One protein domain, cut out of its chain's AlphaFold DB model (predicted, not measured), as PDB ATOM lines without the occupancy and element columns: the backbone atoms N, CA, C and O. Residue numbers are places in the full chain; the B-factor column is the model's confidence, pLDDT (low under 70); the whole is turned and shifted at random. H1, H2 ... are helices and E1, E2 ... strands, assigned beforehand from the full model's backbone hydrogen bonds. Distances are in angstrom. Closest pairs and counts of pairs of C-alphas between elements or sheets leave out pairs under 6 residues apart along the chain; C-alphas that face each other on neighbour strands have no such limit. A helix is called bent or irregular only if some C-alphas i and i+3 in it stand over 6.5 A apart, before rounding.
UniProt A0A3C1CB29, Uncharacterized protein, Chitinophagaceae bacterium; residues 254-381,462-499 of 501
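AT A GLANCE: This is residues 254 to 381 and 462 to 499 of the 501 residues of an uncharacterized protein of Chitinophagaceae bacterium (UniProt A0A3C1CB29). A strongly twisted six-stranded sheet makes the large wall of this domain, and a small three-stranded sheet is partly face to face with it, as a loose sandwich. H4 packs over E8, H1 and H3 sit together at the E1 edge, and H2 is at the E9 edge, where residues 359 to 365 stick out. The printed part has 166 residues with four named helices and nine named strands, E1 E2 E3 H1 E4 E5 E6 E7 E8 H2 H3 E9 H4; the class is mixed, helices and strands. The large sheet, E1 E4 E8 E7 E2 E9, is mixed and the small one, E3 E6 E5, antiparallel. The whole is compact, with a radius of gyration of the C-alphas of 16.1 A and spans of 43 by 37 by 34 A.

IN THESE COORDINATES: The large sheet holds E1, residues 254 to 258, from C-alpha 254 at (33.244, 22.602, 117.165); E4, 296 to 302, 19.0 A long; E8, 343 to 351, 25.4 A; E7, 331 to 340, 26.0 A, which bends by 58 degrees at residue 335; E2, 272 to 276; and E9, 475 to 480. The small sheet holds E3, 280 to 283, E6, 323 to 326, and E5, 308 to 311. The helices are H1, 286 to 293; H2, 361 to 377, 24.4 A; H3, 462 to 470, only just irregular, with C-alphas 463 and 466 6.9 A apart; and H4, 483 to 498, 22.6 A, ending at C-alpha 498 at (21.957, 15.369, 115.284).

HOW THE PARTS SIT: E4 and E8 are parallel, with N 299 and O 346 2.9 A apart. E7 and E8 form a hairpin, with N 345 and O 338 at 2.8 A. E2 and E9 are antiparallel, with N 275 and O 476 at 2.8 A. In the small sheet E3 and E6 are antiparallel, with N 282 and O 324 at 2.8 A. The two sheets form a sandwich, two sheets face to face, their facing parts 9.9 A apart centre to centre and their best planes 37 degrees apart. H4 is on the large sheet at a height of 9.6 A; its closest C-alphas to E8 are those of Ala 489 and Leu 349, 7.1 A. H2 stands up from that sheet; Ser 375 and Phe 476 of E9 have the closest C-alphas, 4.6 A. H1 and H3 touch about perpendicular, at 81 degrees, closest at the C-alphas of Phe 292 and Pro 466, 5.2 A. Every O i to N i+4 pair is within hydrogen-bond range in H1 and H4, 11 of 13 in H2 and 2 of 5 in H3, where 4 of 6 O i to N i+3 pairs are.

THE WHOLE: The C-alphas of Gly 341 and Asp 362, the farthest apart, are 49.9 A apart. Residues 382 to 461 are not printed; C-alphas 381 and 462 are 33.6 A apart across this cut. The links E1 to E2 and E5 to E6 are long. The mean pLDDT of the printed part is 81.3, and residues 267 to 271, 312 to 321, 376 to 381, 462 to 466 and 472 are under 70.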
ATOM      1  N   LYS A 254      33.129  21.547 118.170       90.94
ATOM      2  CA  LYS A 254      33.244  22.602 117.165       90.94
ATOM      3  C   LYS A 254      33.841  23.879 117.718       90.94
ATOM      4  O   LYS A 254      33.574  24.266 118.854       90.94
ATOM      5  N   VAL A 255      34.613  24.551 116.878       92.56
ATOM      6  CA  VAL A 255      35.202  25.861 117.158       92.56
ATOM      7  C   VAL A 255      34.988  26.796 115.980       92.56
ATOM      8  O   VAL A 255      34.702  26.373 114.861       92.56
ATOM      9  N   TYR A 256      35.122  28.087 116.240       92.06
ATOM     10  CA  TYR A 256      34.855  29.152 115.291       92.06
ATOM     11  C   TYR A 256      36.109  29.990 115.082       92.06
ATOM     12  O   TYR A 256      36.804  30.338 116.034       92.06
ATOM     13  N   ARG A 257      36.386  30.375 113.840       92.12
ATOM     14  CA  ARG A 257      37.451  31.336 113.517       92.12
ATOM     15  C   ARG A 257      36.866  32.441 112.659       92.12
ATOM     16  O   ARG A 257      36.304  32.162 111.603       92.12
ATOM     17  N   GLY A 258      36.930  33.683 113.127       89.00
ATOM     18  CA  GLY A 258      36.539  34.839 112.321       89.00
ATOM     19  C   GLY A 258      37.560  35.071 111.217       89.00
ATOM     20  O   GLY A 258      38.748  34.891 111.456       89.00
ATOM     21  N   VAL A 259      37.136  35.467 110.019       86.38
ATOM     22  CA  VAL A 259      38.067  35.713 108.907       86.38
ATOM     23  C   VAL A 259      37.670  36.936 108.101       86.38
ATOM     24  O   VAL A 259      36.491  37.226 107.949       86.38
ATOM     25  N   ARG A 260      38.654  37.654 107.557       81.25
ATOM     26  CA  ARG A 260      38.393  38.746 106.601       81.25
ATOM     27  C   ARG A 260      38.236  38.209 105.181       81.25
ATOM     28  O   ARG A 260      37.281  38.538 104.469       81.25
ATOM     29  N   ASP A 261      39.151  37.318 104.823       82.06
ATOM     30  CA  ASP A 261      39.236  36.645 103.538       82.06
ATOM     31  C   ASP A 261      39.261  35.131 103.737       82.06
ATOM     32  O   ASP A 261      39.827  34.630 104.710       82.06
ATOM     33  N   TRP A 262      38.643  34.409 102.805       84.81
ATOM     34  CA  TRP A 262      38.724  32.956 102.762       84.81
ATOM     35  C   TRP A 262      40.126  32.547 102.281       84.81
ATOM     36  O   TRP A 262      40.566  33.012 101.232       84.81
ATOM     37  N   TYR A 263      40.826  31.718 103.058       79.75
ATOM     38  CA  TYR A 263      42.192  31.241 102.772       79.75
ATOM     39  C   TYR A 263      42.315  29.709 102.709       79.75
ATOM     40  O   TYR A 263      43.300  29.181 102.193       79.75
ATOM     41  N   LEU A 264      41.321  28.982 103.224       81.12
ATOM     42  CA  LEU A 264      41.160  27.554 102.971       81.12
ATOM     43  C   LEU A 264      40.472  27.359 101.623       81.12
ATOM     44  O   LEU A 264      39.452  27.998 101.358       81.12
ATOM     45  N   LYS A 265      41.039  26.483 100.794       75.38
ATOM     46  CA  LYS A 265      40.470  26.107  99.500       75.38
ATOM     47  C   LYS A 265      39.242  25.207  99.660       75.38
ATOM     48  O   LYS A 265      39.085  24.504 100.654       75.38
ATOM     49  N   GLU A 266      38.400  25.244  98.633       74.69
ATOM     50  CA  GLU A 266      37.116  24.534  98.546       74.69
ATOM     51  C   GLU A 266      37.067  23.540  97.372       74.69
ATOM     52  O   GLU A 266      36.035  22.911  97.159       74.69
ATOM     53  N   GLU A 267      38.154  23.424  96.592       60.66
ATOM     54  CA  GLU A 267      38.183  22.655  95.339       60.66
ATOM     55  C   GLU A 267      37.934  21.151  95.558       60.66
ATOM     56  O   GLU A 267      38.419  20.559  96.524       60.66
ATOM     57  N   ASP A 268      37.158  20.585  94.626       49.84
ATOM     58  CA  ASP A 268      36.620  19.223  94.533       49.84
ATOM     59  C   ASP A 268      36.071  18.641  95.839       49.84
ATOM     60  O   ASP A 268      36.697  17.902  96.605       49.84
ATOM     61  N   ALA A 269      34.808  19.012  96.051       48.53
ATOM     62  CA  ALA A 269      33.947  18.609  97.137       48.53
ATOM     63  C   ALA A 269      34.058  17.109  97.457       48.53
ATOM     64  O   ALA A 269      33.659  16.253  96.669       48.53
ATOM     65  N   LYS A 270      34.458  16.859  98.711       58.22
ATOM     66  CA  LYS A 270      34.272  15.652  99.541       58.22
ATOM     67  C   LYS A 270      35.487  14.763  99.775       58.22
ATOM     68  O   LYS A 270      35.397  13.957 100.694       58.22
ATOM     69  N   SER A 271      36.610  14.909  99.068       69.69
ATOM     70  CA  SER A 271      37.738  13.985  99.288       69.69
ATOM     71  C   SER A 271      39.129  14.598  99.293       69.69
ATOM     72  O   SER A 271      40.079  13.842  99.416       69.69
ATOM     73  N   GLN A 272      39.314  15.911  99.179       86.81
ATOM     74  CA  GLN A 272      40.659  16.495  99.194       86.81
ATOM     75  C   GLN A 272      40.975  17.166 100.534       86.81
ATOM     76  O   GLN A 272      40.295  18.111 100.935       86.81
ATOM     77  N   PHE A 273      42.045  16.725 101.206       89.69
ATOM     78  CA  PHE A 273      42.567  17.440 102.370       89.69
ATOM     79  C   PHE A 273      43.444  18.622 101.964       89.69
ATOM     80  O   PHE A 273      44.201  18.556 100.991       89.69
ATOM     81  N   TYR A 274      43.383  19.678 102.769       89.69
ATOM     82  CA  TYR A 274      44.312  20.800 102.744       89.69
ATOM     83  C   TYR A 274      45.003  20.936 104.095       89.69
ATOM     84  O   TYR A 274      44.384  20.734 105.134       89.69
ATOM     85  N   TYR A 275      46.274  21.308 104.096       89.94
ATOM     86  CA  TYR A 275      47.033  21.599 105.304       89.94
ATOM     87  C   TYR A 275      47.105  23.102 105.547       89.94
ATOM     88  O   TYR A 275      47.100  23.873 104.591       89.94
ATOM     89  N   LEU A 276      47.215  23.515 106.810       88.25
ATOM     90  CA  LEU A 276      47.566  24.888 107.195       88.25
ATOM     91  C   LEU A 276      48.955  24.924 107.826       88.25
ATOM     92  O   LEU A 276      49.210  24.176 108.759       88.25
ATOM     93  N   ASN A 277      49.834  25.832 107.407       87.56
ATOM     94  CA  ASN A 277      51.236  25.831 107.872       87.56
ATOM     95  C   ASN A 277      51.437  26.577 109.183       87.56
ATOM     96  O   ASN A 277      52.565  26.810 109.587       87.56
ATOM     97  N   SER A 278      50.370  27.031 109.825       88.88
ATOM     98  CA  SER A 278      50.474  27.913 110.976       88.88
ATOM     99  C   SER A 278      49.617  27.418 112.118       88.88
ATOM    100  O   SER A 278      48.640  26.697 111.916       88.88
ATOM    101  N   PHE A 279      49.950  27.866 113.323       91.31
ATOM    102  CA  PHE A 279      49.027  27.722 114.434       91.31
ATOM    103  C   PHE A 279      47.753  28.514 114.131       91.31
ATOM    104  O   PHE A 279      47.815  29.632 113.596       91.31
ATOM    105  N   ALA A 280      46.606  27.941 114.484       90.31
ATOM    106  CA  ALA A 280      45.302  28.542 114.243       90.31
ATOM    107  C   ALA A 280      44.609  28.850 115.572       90.31
ATOM    108  O   ALA A 280      44.173  27.947 116.286       90.31
ATOM    109  N   ALA A 281      44.487  30.141 115.892       90.75
ATOM    110  CA  ALA A 281      43.673  30.608 117.011       90.75
ATOM    111  C   ALA A 281      42.182  30.510 116.652       90.75
ATOM    112  O   ALA A 281      41.722  31.045 115.638       90.75
ATOM    113  N   THR A 282      41.411  29.820 117.477       90.81
ATOM    114  CA  THR A 282      39.970  29.620 117.295       90.81
ATOM    115  C   THR A 282      39.247  29.977 118.585       90.81
ATOM    116  O   THR A 282      39.877  30.113 119.625       90.81
ATOM    117  N   SER A 283      37.936  30.183 118.544       88.88
ATOM    118  CA  SER A 283      37.117  30.443 119.725       88.88
ATOM    119  C   SER A 283      36.043  29.378 119.850       88.88
ATOM    120  O   SER A 283      35.435  28.976 118.860       88.88
ATOM    121  N   THR A 284      35.732  28.972 121.074       87.06
ATOM    122  CA  THR A 284      34.532  28.156 121.340       87.06
ATOM    123  C   THR A 284      33.232  28.954 121.197       87.06
ATOM    124  O   THR A 284      32.153  28.371 121.184       87.06
ATOM    125  N   SER A 285      33.299  30.286 121.070       85.56
ATOM    126  CA  SER A 285      32.127  31.150 120.923       85.56
ATOM    127  C   SER A 285      31.997  31.712 119.510       85.56
ATOM    128  O   SER A 285      32.834  32.493 119.049       85.56
ATOM    129  N   LYS A 286      30.868  31.399 118.861       86.94
ATOM    130  CA  LYS A 286      30.450  31.991 117.581       86.94
ATOM    131  C   LYS A 286      30.439  33.523 117.635       86.94
ATOM    132  O   LYS A 286      30.952  34.172 116.729       86.94
ATOM    133  N   GLY A 287      29.881  34.102 118.702       84.38
ATOM    134  CA  GLY A 287      29.766  35.555 118.857       84.38
ATOM    135  C   GLY A 287      31.124  36.252 118.961       84.38
ATOM    136  O   GLY A 287      31.321  37.301 118.354       84.38
ATOM    137  N   ILE A 288      32.083  35.635 119.662       84.62
ATOM    138  CA  ILE A 288      33.454  36.157 119.766       84.62
ATOM    139  C   ILE A 288      34.156  36.084 118.405       84.62
ATOM    140  O   ILE A 288      34.721  37.078 117.954       84.62
ATOM    141  N   ALA A 289      34.071  34.941 117.716       85.38
ATOM    142  CA  ALA A 289      34.683  34.769 116.399       85.38
ATOM    143  C   ALA A 289      34.149  35.779 115.366       85.38
ATOM    144  O   ALA A 289      34.938  36.407 114.658       85.38
ATOM    145  N   LEU A 290      32.830  35.998 115.320       83.94
ATOM    146  CA  LEU A 290      32.224  37.041 114.485       83.94
ATOM    147  C   LEU A 290      32.660  38.449 114.911       83.94
ATOM    148  O   LEU A 290      32.909  39.296 114.058       83.94
ATOM    149  N   GLY A 291      32.840  38.693 116.212       83.50
ATOM    150  CA  GLY A 291      33.393  39.949 116.725       83.50
ATOM    151  C   GLY A 291      34.759  40.308 116.126       83.50
ATOM    152  O   GLY A 291      35.061  41.490 115.962       83.50
ATOM    153  N   PHE A 292      35.559  39.308 115.737       82.00
ATOM    154  CA  PHE A 292      36.844  39.510 115.062       82.00
ATOM    155  C   PHE A 292      36.732  39.529 113.531       82.00
ATOM    156  O   PHE A 292      37.326  40.391 112.882       82.00
ATOM    157  N   GLY A 293      35.985  38.584 112.951       76.25
ATOM    158  CA  GLY A 293      35.866  38.392 111.497       76.25
ATOM    159  C   GLY A 293      34.835  39.282 110.797       76.25
ATOM    160  O   GLY A 293      34.790  39.326 109.570       76.25
ATOM    161  N   GLY A 294      33.987  39.988 111.547       83.62
ATOM    162  CA  GLY A 294      32.822  40.674 110.998       83.62
ATOM    163  C   GLY A 294      31.721  39.674 110.652       83.62
ATOM    164  O   GLY A 294      31.148  39.048 111.537       83.62
ATOM    165  N   ASN A 295      31.413  39.523 109.363       88.44
ATOM    166  CA  ASN A 295      30.312  38.679 108.890       88.44
ATOM    167  C   ASN A 295      30.761  37.350 108.257       88.44
ATOM    168  O   ASN A 295      29.942  36.660 107.658       88.44
ATOM    169  N   LYS A 296      32.043  36.986 108.348       89.69
ATOM    170  CA  LYS A 296      32.567  35.719 107.819       89.69
ATOM    171  C   LYS A 296      33.258  34.927 108.921       89.69
ATOM    172  O   LYS A 296      34.050  35.474 109.694       89.69
ATOM    173  N   SER A 297      32.992  33.626 108.973       92.31
ATOM    174  CA  SER A 297      33.656  32.733 109.918       92.31
ATOM    175  C   SER A 297      33.789  31.313 109.373       92.31
ATOM    176  O   SER A 297      32.896  30.799 108.703       92.31
ATOM    177  N   TYR A 298      34.901  30.661 109.693       93.12
ATOM    178  CA  TYR A 298      34.996  29.214 109.604       93.12
ATOM    179  C   TYR A 298      34.363  28.555 110.828       93.12
ATOM    180  O   TYR A 298      34.562  29.014 111.955       93.12
ATOM    181  N   VAL A 299      33.653  27.456 110.590       93.94
ATOM    182  CA  VAL A 299      33.229  26.500 111.614       93.94
ATOM    183  C   VAL A 299      34.070  25.250 111.430       93.94
ATOM    184  O   VAL A 299      34.072  24.645 110.361       93.94
ATOM    185  N   PHE A 300      34.786  24.865 112.470       94.44
ATOM    186  CA  PHE A 300      35.658  23.707 112.448       94.44
ATOM    187  C   PHE A 300      35.079  22.617 113.329       94.44
ATOM    188  O   PHE A 300      34.917  22.840 114.523       94.44
ATOM    189  N   TYR A 301      34.783  21.457 112.751       92.94
ATOM    190  CA  TYR A 301      34.471  20.234 113.486       92.94
ATOM    191  C   TYR A 301      35.777  19.488 113.730       92.94
ATOM    192  O   TYR A 301      36.432  19.037 112.793       92.94
ATOM    193  N   VAL A 302      36.188  19.413 114.985       91.69
ATOM    194  CA  VAL A 302      37.514  18.950 115.379       91.69
ATOM    195  C   VAL A 302      37.449  17.472 115.744       91.69
ATOM    196  O   VAL A 302      36.635  17.067 116.572       91.69
ATOM    197  N   HIS A 303      38.297  16.666 115.104       91.38
ATOM    198  CA  HIS A 303      38.449  15.250 115.418       91.38
ATOM    199  C   HIS A 303      39.021  15.070 116.842       91.38
ATOM    200  O   HIS A 303      39.920  15.830 117.209       91.38
ATOM    201  N   PRO A 304      38.595  14.057 117.627       84.94
ATOM    202  CA  PRO A 304      39.036  13.870 119.020       84.94
ATOM    203  C   PRO A 304      40.558  13.724 119.169       84.94
ATOM    204  O   PRO A 304      41.163  14.195 120.126       84.94
ATOM    205  N   SER A 305      41.213  13.120 118.173       86.19
ATOM    206  CA  SER A 305      42.678  12.971 118.146       86.19
ATOM    207  C   SER A 305      43.454  14.261 117.844       86.19
ATOM    208  O   SER A 305      44.683  14.247 117.893       86.19
ATOM    209  N   CYS A 306      42.792  15.366 117.494       87.06
ATOM    210  CA  CYS A 306      43.470  16.648 117.316       87.06
ATOM    211  C   CYS A 306      43.845  17.236 118.677       87.06
ATOM    212  O   CYS A 306      43.010  17.345 119.571       87.06
ATOM    213  N   ARG A 307      45.100  17.668 118.816       84.19
ATOM    214  CA  ARG A 307      45.585  18.330 120.029       84.19
ATOM    215  C   ARG A 307      45.351  19.827 119.965       84.19
ATOM    216  O   ARG A 307      45.434  20.444 118.904       84.19
ATOM    217  N   TYR A 308      45.068  20.403 121.122       86.38
ATOM    218  CA  TYR A 308      44.805  21.820 121.276       86.38
ATOM    219  C   TYR A 308      45.077  22.253 122.713       86.38
ATOM    220  O   TYR A 308      45.119  21.437 123.630       86.38
ATOM    221  N   ILE A 309      45.214  23.558 122.928       85.81
ATOM    222  CA  ILE A 309      45.259  24.130 124.275       85.81
ATOM    223  C   ILE A 309      44.278  25.287 124.386       85.81
ATOM    224  O   ILE A 309      44.118  26.082 123.455       85.81
ATOM    225  N   SER A 310      43.620  25.387 125.540       82.38
ATOM    226  CA  SER A 310      42.792  26.542 125.859       82.38
ATOM    227  C   SER A 310      43.608  27.635 126.526       82.38
ATOM    228  O   SER A 310      44.210  27.434 127.578       82.38
ATOM    229  N   PHE A 311      43.560  28.827 125.944       75.38
ATOM    230  CA  PHE A 311      44.057  30.035 126.580       75.38
ATOM    231  C   PHE A 311      42.903  30.678 127.349       75.38
ATOM    232  O   PHE A 311      42.254  31.621 126.892       75.38
ATOM    233  N   ARG A 312      42.614  30.143 128.540       63.50
ATOM    234  CA  ARG A 312      41.776  30.846 129.516       63.50
ATOM    235  C   ARG A 312      42.672  31.787 130.309       63.50
ATOM    236  O   ARG A 312      43.620  31.353 130.956       63.50
ATOM    237  N   ARG A 313      42.379  33.089 130.273       55.28
ATOM    238  CA  ARG A 313      42.977  34.013 131.241       55.28
ATOM    239  C   ARG A 313      42.437  33.640 132.619       55.28
ATOM    240  O   ARG A 313      41.229  33.698 132.833       55.28
ATOM    241  N   ASN A 314      43.326  33.280 133.542       39.06
ATOM    242  CA  ASN A 314      42.995  33.172 134.960       39.06
ATOM    243  C   ASN A 314      42.588  34.568 135.454       39.06
ATOM    244  O   ASN A 314      43.439  35.418 135.704       39.06
ATOM    245  N   GLY A 315      41.285  34.838 135.512       39.72
ATOM    246  CA  GLY A 315      40.755  36.129 135.932       39.72
ATOM    247  C   GLY A 315      39.298  36.321 135.524       39.72
ATOM    248  O   GLY A 315      38.858  35.824 134.494       39.72
ATOM    249  N   THR A 316      38.570  37.059 136.355       34.47
ATOM    250  CA  THR A 316      37.126  37.352 136.376       34.47
ATOM    251  C   THR A 316      36.554  38.071 135.143       34.47
ATOM    252  O   THR A 316      35.550  38.764 135.275       34.47
ATOM    253  N   ASP A 317      37.175  37.968 133.967       46.38
ATOM    254  CA  ASP A 317      36.694  38.635 132.759       46.38
ATOM    255  C   ASP A 317      35.743  37.711 131.967       46.38
ATOM    256  O   ASP A 317      36.196  36.765 131.304       46.38
ATOM    257  N   PRO A 318      34.418  37.956 132.003       37.38
ATOM    258  CA  PRO A 318      33.440  37.183 131.238       37.38
ATOM    259  C   PRO A 318      33.630  37.316 129.715       37.38
ATOM    260  O   PRO A 318      33.013  36.558 128.960       37.38
ATOM    261  N   HIS A 319      34.508  38.218 129.259       47.16
ATOM    262  CA  HIS A 319      34.887  38.412 127.859       47.16
ATOM    263  C   HIS A 319      36.228  37.777 127.474       47.16
ATOM    264  O   HIS A 319      36.783  38.127 126.432       47.16
ATOM    265  N   SER A 320      36.747  36.826 128.265       65.88
ATOM    266  CA  SER A 320      37.875  36.001 127.815       65.88
ATOM    267  C   SER A 320      37.592  35.453 126.410       65.88
ATOM    268  O   SER A 320      36.492  34.984 126.123       65.88
ATOM    269  N   GLU A 321      38.576  35.527 125.516       69.88
ATOM    270  CA  GLU A 321      38.454  35.231 124.074       69.88
ATOM    271  C   GLU A 321      38.011  33.780 123.779       69.88
ATOM    272  O   GLU A 321      37.729  33.407 122.635       69.88
ATOM    273  N   ARG A 322      37.937  32.959 124.840       78.06
ATOM    274  CA  ARG A 322      37.688  31.518 124.838       78.06
ATOM    275  C   ARG A 322      38.532  30.823 123.773       78.06
ATOM    276  O   ARG A 322      38.026  29.966 123.044       78.06
ATOM    277  N   GLU A 323      39.786  31.267 123.676       84.81
ATOM    278  CA  GLU A 323      40.722  30.859 122.640       84.81
ATOM    279  C   GLU A 323      41.070  29.377 122.824       84.81
ATOM    280  O   GLU A 323      41.440  28.936 123.918       84.81
ATOM    281  N   LEU A 324      40.934  28.618 121.739       88.25
ATOM    282  CA  LEU A 324      41.515  27.299 121.548       88.25
ATOM    283  C   LEU A 324      42.543  27.404 120.427       88.25
ATOM    284  O   LEU A 324      42.217  27.814 119.309       88.25
ATOM    285  N   LEU A 325      43.782  27.044 120.734       90.81
ATOM    286  CA  LEU A 325      44.874  27.055 119.776       90.81
ATOM    287  C   LEU A 325      45.097  25.655 119.218       90.81
ATOM    288  O   LEU A 325      45.328  24.718 119.981       90.81
ATOM    289  N   LEU A 326      45.065  25.547 117.894       90.44
ATOM    290  CA  LEU A 326      45.377  24.328 117.153       90.44
ATOM    291  C   LEU A 326      46.824  24.361 116.652       90.44
ATOM    292  O   LEU A 326      47.328  25.427 116.276       90.44
ATOM    293  N   THR A 327      47.478  23.197 116.616       89.88
ATOM    294  CA  THR A 327      48.821  23.059 116.029       89.88
ATOM    295  C   THR A 327      48.825  23.345 114.522       89.88
ATOM    296  O   THR A 327      47.790  23.215 113.869       89.88
ATOM    297  N   PRO A 328      49.973  23.712 113.930       90.06
ATOM    298  CA  PRO A 328      50.110  23.728 112.480       90.06
ATOM    299  C   PRO A 328      50.000  22.317 111.891       90.06
ATOM    300  O   PRO A 328      50.121  21.307 112.583       90.06
ATOM    301  N   TYR A 329      49.809  22.276 110.578       90.31
ATOM    302  CA  TYR A 329      49.767  21.096 109.718       90.31
ATOM    303  C   TYR A 329      48.603  20.138 109.974       90.31
ATOM    304  O   TYR A 329      48.643  18.989 109.536       90.31
ATOM    305  N   HIS A 330      47.534  20.595 110.626       91.69
ATOM    306  CA  HIS A 330      46.271  19.864 110.605       91.69
ATOM    307  C   HIS A 330      45.724  19.724 109.187       91.69
ATOM    308  O   HIS A 330      45.989  20.559 108.321       91.69
ATOM    309  N   ARG A 331      44.924  18.676 108.989       91.88
ATOM    310  CA  ARG A 331      44.249  18.372 107.729       91.88
ATOM    311  C   ARG A 331      42.823  18.898 107.768       91.88
ATOM    312  O   ARG A 331      42.071  18.571 108.679       91.88
ATOM    313  N   TYR A 332      42.457  19.695 106.777       92.19
ATOM    314  CA  TYR A 332      41.174  20.374 106.660       92.19
ATOM    315  C   TYR A 332      40.413  19.815 105.464       92.19
ATOM    316  O   TYR A 332      40.936  19.811 104.350       92.19
ATOM    317  N   LEU A 333      39.181  19.363 105.696       90.50
ATOM    318  CA  LEU A 333      38.277  18.875 104.655       90.50
ATOM    319  C   LEU A 333      37.027  19.745 104.616       90.50
ATOM    320  O   LEU A 333      36.346  19.893 105.630       90.50
ATOM    321  N   TYR A 334      36.730  20.327 103.457       91.12
ATOM    322  CA  TYR A 334      35.535  21.146 103.274       91.12
ATOM    323  C   TYR A 334      34.261  20.293 103.324       91.12
ATOM    324  O   TYR A 334      34.208  19.206 102.748       91.12
ATOM    325  N   VAL A 335      33.228  20.803 104.001       89.12
ATOM    326  CA  VAL A 335      31.928  20.130 104.137       89.12
ATOM    327  C   VAL A 335      30.837  20.903 103.409       89.12
ATOM    328  O   VAL A 335      30.215  20.380 102.486       89.12
ATOM    329  N   LYS A 336      30.557  22.130 103.863       89.75
ATOM    330  CA  LYS A 336      29.448  22.952 103.363       89.75
ATOM    331  C   LYS A 336      29.625  24.426 103.695       89.75
ATOM    332  O   LYS A 336      30.323  24.782 104.644       89.75
ATOM    333  N   GLU A 337      28.905  25.270 102.970       92.25
ATOM    334  CA  GLU A 337      28.684  26.675 103.299       92.25
ATOM    335  C   GLU A 337      27.223  26.858 103.723       92.25
ATOM    336  O   GLU A 337      26.321  26.255 103.142       92.25
ATOM    337  N   PHE A 338      26.977  27.692 104.731       91.75
ATOM    338  CA  PHE A 338      25.631  28.142 105.073       91.75
ATOM    339  C   PHE A 338      25.632  29.612 105.503       91.75
ATOM    340  O   PHE A 338      26.663  30.175 105.884       91.75
ATOM    341  N   LYS A 339      24.459  30.244 105.446       92.75
ATOM    342  CA  LYS A 339      24.253  31.632 105.876       92.75
ATOM    343  C   LYS A 339      23.308  31.681 107.068       92.75
ATOM    344  O   LYS A 339      22.349  30.920 107.130       92.75
ATOM    345  N   ASP A 340      23.577  32.601 107.983       88.44
ATOM    346  CA  ASP A 340      22.707  32.932 109.113       88.44
ATOM    347  C   ASP A 340      22.599  34.461 109.202       88.44
ATOM    348  O   ASP A 340      23.528  35.169 109.619       88.44
ATOM    349  N   GLY A 341      21.491  34.980 108.674       90.88
ATOM    350  CA  GLY A 341      21.302  36.405 108.422       90.88
ATOM    351  C   GLY A 341      22.354  36.963 107.457       90.88
ATOM    352  O   GLY A 341      22.503  36.498 106.330       90.88
ATOM    353  N   LYS A 342      23.098  37.983 107.905       90.31
ATOM    354  CA  LYS A 342      24.183  38.616 107.125       90.31
ATOM    355  C   LYS A 342      25.517  37.866 107.212       90.31
ATOM    356  O   LYS A 342      26.475  38.273 106.551       90.31
ATOM    357  N   ASN A 343      25.587  36.832 108.050       91.69
ATOM    358  CA  ASN A 343      26.814  36.103 108.330       91.69
ATOM    359  C   ASN A 343      26.939  34.881 107.414       91.69
ATOM    360  O   ASN A 343      25.986  34.117 107.264       91.69
ATOM    361  N   THR A 344      28.126  34.673 106.854       92.62
ATOM    362  CA  THR A 344      28.480  33.501 106.046       92.62
ATOM    363  C   THR A 344      29.418  32.589 106.828       92.62
ATOM    364  O   THR A 344      30.444  33.038 107.350       92.62
ATOM    365  N   PHE A 345      29.093  31.298 106.853       92.44
ATOM    366  CA  PHE A 345      29.865  30.264 107.527       92.44
ATOM    367  C   PHE A 345      30.333  29.202 106.544       92.44
ATOM    368  O   PHE A 345      29.520  28.641 105.811       92.44
ATOM    369  N   LYS A 346      31.627  28.875 106.581       92.31
ATOM    370  CA  LYS A 346      32.186  27.717 105.869       92.31
ATOM    371  C   LYS A 346      32.610  26.652 106.867       92.31
ATOM    372  O   LYS A 346      33.364  26.941 107.796       92.31
ATOM    373  N   VAL A 347      32.099  25.443 106.689       92.00
ATOM    374  CA  VAL A 347      32.304  24.309 107.590       92.00
ATOM    375  C   VAL A 347      33.427  23.432 107.061       92.00
ATOM    376  O   VAL A 347      33.381  22.997 105.909       92.00
ATOM    377  N   PHE A 348      34.396  23.135 107.922       92.69
ATOM    378  CA  PHE A 348      35.464  22.178 107.656       92.69
ATOM    379  C   PHE A 348      35.565  21.155 108.786       92.69
ATOM    380  O   PHE A 348      35.345  21.483 109.954       92.69
ATOM    381  N   LEU A 349      35.958  19.933 108.446       92.62
ATOM    382  CA  LEU A 349      36.460  18.959 109.411       92.62
ATOM    383  C   LEU A 349      37.960  19.168 109.604       92.62
ATOM    384  O   LEU A 349      38.667  19.418 108.627       92.62
ATOM    385  N   ILE A 350      38.442  19.028 110.836       93.06
ATOM    386  CA  ILE A 350      39.865  19.048 111.171       93.06
ATOM    387  C   ILE A 350      40.287  17.661 111.633       93.06
ATOM    388  O   ILE A 350      39.814  17.182 112.663       93.06
ATOM    389  N   PHE A 351      41.226  17.067 110.907       91.56
ATOM    390  CA  PHE A 351      41.876  15.805 111.235       91.56
ATOM    391  C   PHE A 351      43.298  16.040 111.778       91.56
ATOM    392  O   PHE A 351      43.927  17.068 111.477       91.56
ATOM    393  N   PRO A 352      43.832  15.096 112.580       89.62
ATOM    394  CA  PRO A 352      45.220  15.159 113.032       89.62
ATOM    395  C   PRO A 352      46.158  15.187 111.828       89.62
ATOM    396  O   PRO A 352      45.802  14.695 110.757       89.62
ATOM    397  N   THR A 353      47.336  15.783 111.996       88.50
ATOM    398  CA  THR A 353      48.366  15.736 110.956       88.50
ATOM    399  C   THR A 353      48.842  14.298 110.750       88.50
ATOM    400  O   THR A 353      48.937  13.532 111.705       88.50
ATOM    401  N   ASP A 354      49.116  13.940 109.505       86.75
ATOM    402  CA  ASP A 354      49.809  12.715 109.092       86.75
ATOM    403  C   ASP A 354      51.226  13.019 108.579       86.75
ATOM    404  O   ASP A 354      51.927  12.124 108.110       86.75
ATOM    405  N   LEU A 355      51.654  14.284 108.648       86.12
ATOM    406  CA  LEU A 355      52.992  14.678 108.250       86.12
ATOM    407  C   LEU A 355      53.979  14.329 109.359       86.12
ATOM    408  O   LEU A 355      53.796  14.705 110.516       86.12
ATOM    409  N   GLU A 356      55.077  13.691 108.975       87.50
ATOM    410  CA  GLU A 356      56.244  13.553 109.833       87.50
ATOM    411  C   GLU A 356      56.968  14.903 109.899       87.50
ATOM    412  O   GLU A 356      57.615  15.339 108.942       87.50
ATOM    413  N   ILE A 357      56.773  15.616 111.012       85.25
ATOM    414  CA  ILE A 357      57.401  16.914 111.264       85.25
ATOM    415  C   ILE A 357      58.789  16.655 111.863       85.25
ATOM    416  O   ILE A 357      58.866  16.068 112.947       85.25
ATOM    417  N   PRO A 358      59.881  17.111 111.223       83.56
ATOM    418  CA  PRO A 358      61.219  16.887 111.751       83.56
ATOM    419  C   PRO A 358      61.434  17.558 113.112       83.56
ATOM    420  O   PRO A 358      60.934  18.655 113.385       83.56
ATOM    421  N   ASN A 359      62.210  16.895 113.970       78.31
ATOM    422  CA  ASN A 359      62.420  17.277 115.367       78.31
ATOM    423  C   ASN A 359      63.807  17.882 115.654       78.31
ATOM    424  O   ASN A 359      64.128  18.113 116.821       78.31
ATOM    425  N   THR A 360      64.602  18.166 114.616       80.00
ATOM    426  CA  THR A 360      65.854  18.932 114.718       80.00
ATOM    427  C   THR A 360      65.797  20.168 113.830       80.00
ATOM    428  O   THR A 360      65.085  20.183 112.828       80.00
ATOM    429  N   PHE A 361      66.540  21.217 114.191       83.69
ATOM    430  CA  PHE A 361      66.572  22.466 113.428       83.69
ATOM    431  C   PHE A 361      67.019  22.231 111.976       83.69
ATOM    432  O   PHE A 361      66.296  22.591 111.048       83.69
ATOM    433  N   ASP A 362      68.144  21.537 111.792       82.62
ATOM    434  CA  ASP A 362      68.774  21.323 110.480       82.62
ATOM    435  C   ASP A 362      67.883  20.554 109.501       82.62
ATOM    436  O   ASP A 362      67.908  20.804 108.300       82.62
ATOM    437  N   THR A 363      67.060  19.632 110.007       82.44
ATOM    438  CA  THR A 363      66.117  18.866 109.179       82.44
ATOM    439  C   THR A 363      64.783  19.589 109.006       82.44
ATOM    440  O   THR A 363      64.142  19.481 107.959       82.44
ATOM    441  N   PHE A 364      64.362  20.364 110.006       89.00
ATOM    442  CA  PHE A 364      63.108  21.103 109.975       89.00
ATOM    443  C   PHE A 364      63.142  22.280 109.004       89.00
ATOM    444  O   PHE A 364      62.154  22.508 108.309       89.00
ATOM    445  N   MET A 365      64.243  23.030 108.941       89.69
ATOM    446  CA  MET A 365      64.344  24.224 108.097       89.69
ATOM    447  C   MET A 365      64.082  23.951 106.605       89.69
ATOM    448  O   MET A 365      63.126  24.534 106.078       89.69
ATOM    449  N   PRO A 366      64.809  23.032 105.932       90.00
ATOM    450  CA  PRO A 366      64.542  22.709 104.529       90.00
ATOM    451  C   PRO A 366      63.158  22.071 104.333       90.00
ATOM    452  O   PRO A 366      62.462  22.360 103.359       90.00
ATOM    453  N   TRP A 367      62.700  21.249 105.284       90.19
ATOM    454  CA  TRP A 367      61.359  20.659 105.236       90.19
ATOM    455  C   TRP A 367      60.255  21.728 105.275       90.19
ATOM    456  O   TRP A 367      59.327  21.703 104.459       90.19
ATOM    457  N   LYS A 368      60.367  22.699 106.190       90.94
ATOM    458  CA  LYS A 368      59.440  23.829 106.354       90.94
ATOM    459  C   LYS A 368      59.392  24.672 105.089       90.94
ATOM    460  O   LYS A 368      58.304  25.057 104.667       90.94
ATOM    461  N   GLU A 369      60.547  24.976 104.501       89.38
ATOM    462  CA  GLU A 369      60.634  25.713 103.236       89.38
ATOM    463  C   GLU A 369      59.895  24.988 102.115       89.38
ATOM    464  O   GLU A 369      59.018  25.589 101.494       89.38
ATOM    465  N   GLY A 370      60.108  23.676 101.972       87.81
ATOM    466  CA  GLY A 370      59.356  22.860 101.019       87.81
ATOM    467  C   GLY A 370      57.835  22.954 101.215       87.81
ATOM    468  O   GLY A 370      57.088  23.078 100.245       87.81
ATOM    469  N   LYS A 371      57.334  22.969 102.459       88.62
ATOM    470  CA  LYS A 371      55.889  23.154 102.729       88.62
ATOM    471  C   LYS A 371      55.406  24.585 102.473       88.62
ATOM    472  O   LYS A 371      54.274  24.785 102.016       88.62
ATOM    473  N   ALA A 372      56.231  25.586 102.767       85.69
ATOM    474  CA  ALA A 372      55.923  26.986 102.488       85.69
ATOM    475  C   ALA A 372      55.813  27.243 100.975       85.69
ATOM    476  O   ALA A 372      54.897  27.942 100.541       85.69
ATOM    477  N   ASP A 373      56.675  26.628 100.167       82.38
ATOM    478  CA  ASP A 373      56.648  26.724  98.702       82.38
ATOM    479  C   ASP A 373      55.358  26.170  98.104       82.38
ATOM    480  O   ASP A 373      54.710  26.843  97.297       82.38
ATOM    481  N   LEU A 374      54.909  25.004  98.580       81.44
ATOM    482  CA  LEU A 374      53.623  24.422  98.179       81.44
ATOM    483  C   LEU A 374      52.443  25.353  98.479       81.44
ATOM    484  O   LEU A 374      51.464  25.384  97.734       81.44
ATOM    485  N   SER A 375      52.540  26.124  99.560       76.00
ATOM    486  CA  SER A 375      51.482  27.058  99.954       76.00
ATOM    487  C   SER A 375      51.494  28.331  99.105       76.00
ATOM    488  O   SER A 375      50.435  28.856  98.769       76.00
ATOM    489  N   ARG A 376      52.682  28.803  98.703       64.69
ATOM    490  CA  ARG A 376      52.856  29.944  97.788       64.69
ATOM    491  C   ARG A 376      52.370  29.634  96.372       64.69
ATOM    492  O   ARG A 376      51.745  30.488  95.751       64.69
ATOM    493  N   ALA A 377      52.590  28.414  95.881       50.62
ATOM    494  CA  ALA A 377      52.136  27.982  94.556       50.62
ATOM    495  C   ALA A 377      50.604  28.056  94.385       50.62
ATOM    496  O   ALA A 377      50.102  28.259  93.281       50.62
ATOM    497  N   LEU A 378      49.849  27.949  95.482       51.91
ATOM    498  CA  LEU A 378      48.386  28.026  95.488       51.91
ATOM    499  C   LEU A 378      47.841  29.457  95.632       51.91
ATOM    500  O   LEU A 378      46.653  29.665  95.389       51.91
ATOM    501  N   GLU A 379      48.688  30.445  95.954       51.12
ATOM    502  CA  GLU A 379      48.352  31.881  95.905       51.12
ATOM    503  C   GLU A 379      48.304  32.420  94.448       51.12
ATOM    504  O   GLU A 379      47.972  33.590  94.230       51.12
ATOM    505  N   GLY A 380      48.570  31.557  93.450       36.66
ATOM    506  CA  GLY A 380      48.587  31.787  91.993       36.66
ATOM    507  C   GLY A 380      47.242  32.151  91.344       36.66
ATOM    508  O   GLY A 380      46.789  31.504  90.409       36.66
ATOM    509  N   GLY A 381      46.630  33.217  91.847       33.28
ATOM    510  CA  GLY A 381      45.437  33.896  91.329       33.28
ATOM    511  C   GLY A 381      45.197  35.260  91.998       33.28
ATOM    512  O   GLY A 381      44.412  36.068  91.511       33.28
ATOM    513  N   THR A 462      45.933  44.259 123.639       50.47
ATOM    514  CA  THR A 462      44.553  44.473 123.157       50.47
ATOM    515  C   THR A 462      44.453  44.615 121.636       50.47
ATOM    516  O   THR A 462      43.475  44.165 121.043       50.47
ATOM    517  N   ASN A 463      45.467  45.189 120.980       55.50
ATOM    518  CA  ASN A 463      45.463  45.388 119.526       55.50
ATOM    519  C   ASN A 463      45.840  44.132 118.720       55.50
ATOM    520  O   ASN A 463      45.535  44.055 117.529       55.50
ATOM    521  N   THR A 464      46.497  43.152 119.345       62.56
ATOM    522  CA  THR A 464      46.943  41.913 118.683       62.56
ATOM    523  C   THR A 464      45.888  40.817 118.688       62.56
ATOM    524  O   THR A 464      45.875  39.990 117.779       62.56
ATOM    525  N   VAL A 465      44.963  40.841 119.649       67.31
ATOM    526  CA  VAL A 465      43.916  39.823 119.798       67.31
ATOM    527  C   VAL A 465      43.115  39.621 118.515       67.31
ATOM    528  O   VAL A 465      43.174  38.516 117.982       67.31
ATOM    529  N   PRO A 466      42.453  40.636 117.920       67.31
ATOM    530  CA  PRO A 466      41.667  40.397 116.711       67.31
ATOM    531  C   PRO A 466      42.524  39.866 115.558       67.31
ATOM    532  O   PRO A 466      42.056  39.036 114.786       67.31
ATOM    533  N   GLN A 467      43.785  40.306 115.464       73.25
ATOM    534  CA  GLN A 467      44.721  39.853 114.434       73.25
ATOM    535  C   GLN A 467      45.021  38.348 114.552       73.25
ATOM    536  O   GLN A 467      44.961  37.654 113.544       73.25
ATOM    537  N   ARG A 468      45.208  37.789 115.761       81.94
ATOM    538  CA  ARG A 468      45.443  36.332 115.940       81.94
ATOM    539  C   ARG A 468      44.355  35.464 115.306       81.94
ATOM    540  O   ARG A 468      44.632  34.413 114.718       81.94
ATOM    541  N   PHE A 469      43.106  35.912 115.421       78.94
ATOM    542  CA  PHE A 469      41.940  35.177 114.940       78.94
ATOM    543  C   PHE A 469      41.706  35.331 113.440       78.94
ATOM    544  O   PHE A 469      41.187  34.402 112.834       78.94
ATOM    545  N   ILE A 470      42.096  36.460 112.843       71.44
ATOM    546  CA  ILE A 470      41.760  36.787 111.447       71.44
ATOM    547  C   ILE A 470      42.943  36.735 110.487       71.44
ATOM    548  O   ILE A 470      42.719  36.852 109.280       71.44
ATOM    549  N   ASP A 471      44.171  36.612 110.997       70.62
ATOM    550  CA  ASP A 471      45.364  36.618 110.157       70.62
ATOM    551  C   ASP A 471      45.281  35.485 109.125       70.62
ATOM    552  O   ASP A 471      44.906  34.352 109.471       70.62
ATOM    553  N   PRO A 472      45.583  35.793 107.852       63.28
ATOM    554  CA  PRO A 472      45.519  34.810 106.791       63.28
ATOM    555  C   PRO A 472      46.543  33.711 107.056       63.28
ATOM    556  O   PRO A 472      47.696  33.971 107.417       63.28
ATOM    557  N   ILE A 473      46.108  32.473 106.855       75.00
ATOM    558  CA  ILE A 473      46.961  31.302 106.979       75.00
ATOM    559  C   ILE A 473      47.124  30.700 105.592       75.00
ATOM    560  O   ILE A 473      46.136  30.421 104.918       75.00
ATOM    561  N   SER A 474      48.367  30.515 105.157       71.31
ATOM    562  CA  SER A 474      48.641  29.842 103.891       71.31
ATOM    563  C   SER A 474      48.304  28.352 104.008       71.31
ATOM    564  O   SER A 474      48.616  27.716 105.021       71.31
ATOM    565  N   SER A 475      47.644  27.823 102.975       82.00
ATOM    566  CA  SER A 475      47.233  26.423 102.896       82.00
ATOM    567  C   SER A 475      47.896  25.706 101.725       82.00
ATOM    568  O   SER A 475      48.206  26.339 100.714       82.00
ATOM    569  N   PHE A 476      48.099  24.390 101.840       85.75
ATOM    570  CA  PHE A 476      48.553  23.566 100.717       85.75
ATOM    571  C   PHE A 476      47.774  22.271 100.535       85.75
ATOM    572  O   PHE A 476      47.188  21.742 101.475       85.75
ATOM    573  N   LYS A 477      47.743  21.778  99.293       87.62
ATOM    574  CA  LYS A 477      47.017  20.562  98.914       87.62
ATOM    575  C   LYS A 477      47.693  19.335  99.524       87.62
ATOM    576  O   LYS A 477      48.909  19.187  99.423       87.62
ATOM    577  N   GLY A 478      46.897  18.473 100.144       86.56
ATOM    578  CA  GLY A 478      47.350  17.215 100.718       86.56
ATOM    579  C   GLY A 478      47.013  15.978  99.905       86.56
ATOM    580  O   GLY A 478      46.701  16.061  98.717       86.56
ATOM    581  N   ALA A 479      47.064  14.819 100.556       85.56
ATOM    582  CA  ALA A 479      46.544  13.589  99.976       85.56
ATOM    583  C   ALA A 479      45.002  13.610  99.954       85.56
ATOM    584  O   ALA A 479      44.377  14.248 100.813       85.56
ATOM    585  N   PRO A 480      44.363  12.931  98.989       86.56
ATOM    586  CA  PRO A 480      42.942  12.647  99.070       86.56
ATOM    587  C   PRO A 480      42.614  11.797 100.308       86.56
ATOM    588  O   PRO A 480      43.404  10.947 100.713       86.56
ATOM    589  N   ALA A 481      41.433  12.008 100.879       86.00
ATOM    590  CA  ALA A 481      40.898  11.227 101.976       86.00
ATOM    591  C   ALA A 481      40.683   9.774 101.546       86.00
ATOM    592  O   ALA A 481      40.044   9.496 100.525       86.00
ATOM    593  N   ASN A 482      41.189   8.842 102.348       88.50
ATOM    594  CA  ASN A 482      40.947   7.420 102.144       88.50
ATOM    595  C   ASN A 482      39.553   7.004 102.660       88.50
ATOM    596  O   ASN A 482      38.850   7.770 103.320       88.50
ATOM    597  N   ALA A 483      39.152   5.757 102.398       87.62
ATOM    598  CA  ALA A 483      37.831   5.254 102.780       87.62
ATOM    599  C   ALA A 483      37.535   5.362 104.292       87.62
ATOM    600  O   ALA A 483      36.423   5.731 104.668       87.62
ATOM    601  N   LYS A 484      38.526   5.104 105.158       88.94
ATOM    602  CA  LYS A 484      38.360   5.208 106.620       88.94
ATOM    603  C   LYS A 484      38.171   6.659 107.059       88.94
ATOM    604  O   LYS A 484      37.376   6.944 107.952       88.94
ATOM    605  N   GLU A 485      38.889   7.581 106.428       89.12
ATOM    606  CA  GLU A 485      38.781   9.015 106.706       89.12
ATOM    607  C   GLU A 485      37.443   9.580 106.237       89.12
ATOM    608  O   GLU A 485      36.844  10.378 106.953       89.12
ATOM    609  N   LEU A 486      36.934   9.122 105.091       87.94
ATOM    610  CA  LEU A 486      35.602   9.476 104.600       87.94
ATOM    611  C   LEU A 486      34.489   8.918 105.498       87.94
ATOM    612  O   LEU A 486      33.521   9.622 105.784       87.94
ATOM    613  N   GLU A 487      34.635   7.687 105.994       89.62
ATOM    614  CA  GLU A 487      33.698   7.105 106.961       89.62
ATOM    615  C   GLU A 487      33.685   7.909 108.271       89.62
ATOM    616  O   GLU A 487      32.619   8.262 108.784       89.62
ATOM    617  N   MET A 488      34.864   8.255 108.794       89.25
ATOM    618  CA  MET A 488      34.982   9.109 109.977       89.25
ATOM    619  C   MET A 488      34.393  10.499 109.720       89.25
ATOM    620  O   MET A 488      33.641  11.011 110.547       89.25
ATOM    621  N   ALA A 489      34.669  11.092 108.560       89.25
ATOM    622  CA  ALA A 489      34.118  12.381 108.168       89.25
ATOM    623  C   ALA A 489      32.585  12.360 108.168       89.25
ATOM    624  O   ALA A 489      31.956  13.251 108.741       89.25
ATOM    625  N   ALA A 490      31.981  11.310 107.609       89.06
ATOM    626  CA  ALA A 490      30.536  11.120 107.631       89.06
ATOM    627  C   ALA A 490      29.989  10.995 109.065       89.06
ATOM    628  O   ALA A 490      28.979  11.624 109.389       89.06
ATOM    629  N   LYS A 491      30.671  10.253 109.954       89.94
ATOM    630  CA  LYS A 491      30.299  10.148 111.380       89.94
ATOM    631  C   LYS A 491      30.355  11.503 112.087       89.94
ATOM    632  O   LYS A 491      29.411  11.855 112.792       89.94
ATOM    633  N   MET A 492      31.417  12.281 111.864       89.38
ATOM    634  CA  MET A 492      31.571  13.623 112.435       89.38
ATOM    635  C   MET A 492      30.466  14.572 111.962       89.38
ATOM    636  O   MET A 492      29.874  15.276 112.775       89.38
ATOM    637  N   VAL A 493      30.159  14.586 110.660       88.44
ATOM    638  CA  VAL A 493      29.082  15.426 110.109       88.44
ATOM    639  C   VAL A 493      27.733  15.038 110.717       88.44
ATOM    640  O   VAL A 493      27.034  15.907 111.235       88.44
ATOM    641  N   LYS A 494      27.416  13.738 110.752       88.12
ATOM    642  CA  LYS A 494      26.167  13.222 111.330       88.12
ATOM    643  C   LYS A 494      26.025  13.566 112.817       88.12
ATOM    644  O   LYS A 494      24.930  13.897 113.264       88.12
ATOM    645  N   PHE A 495      27.120  13.532 113.580       87.44
ATOM    646  CA  PHE A 495      27.112  13.942 114.987       87.44
ATOM    647  C   PHE A 495      26.611  15.383 115.159       87.44
ATOM    648  O   PHE A 495      25.756  15.630 116.007       87.44
ATOM    649  N   PHE A 496      27.090  16.326 114.343       83.44
ATOM    650  CA  PHE A 496      26.677  17.733 114.436       83.44
ATOM    651  C   PHE A 496      25.321  18.029 113.792       83.44
ATOM    652  O   PHE A 496      24.682  19.008 114.170       83.44
ATOM    653  N   GLU A 497      24.861  17.204 112.853       82.94
ATOM    654  CA  GLU A 497      23.491  17.281 112.331       82.94
ATOM    655  C   GLU A 497      22.464  16.850 113.382       82.94
ATOM    656  O   GLU A 497      21.425  17.492 113.520       82.94
ATOM    657  N   ASN A 498      22.795  15.833 114.180       76.44
ATOM    658  CA  ASN A 498      21.957  15.369 115.284       76.44
ATOM    659  C   ASN A 498      22.070  16.242 116.546       76.44
ATOM    660  O   ASN A 498      21.208  16.161 117.417       76.44
ATOM    661  N   ASN A 499      23.105  17.084 116.642       70.06
ATOM    662  CA  ASN A 499      23.338  17.999 117.764       70.06
ATOM    663  C   ASN A 499      23.513  19.454 117.279       70.06
ATOM    664  O   ASN A 499      24.611  20.024 117.381       70.06
TER     665      ASN A 499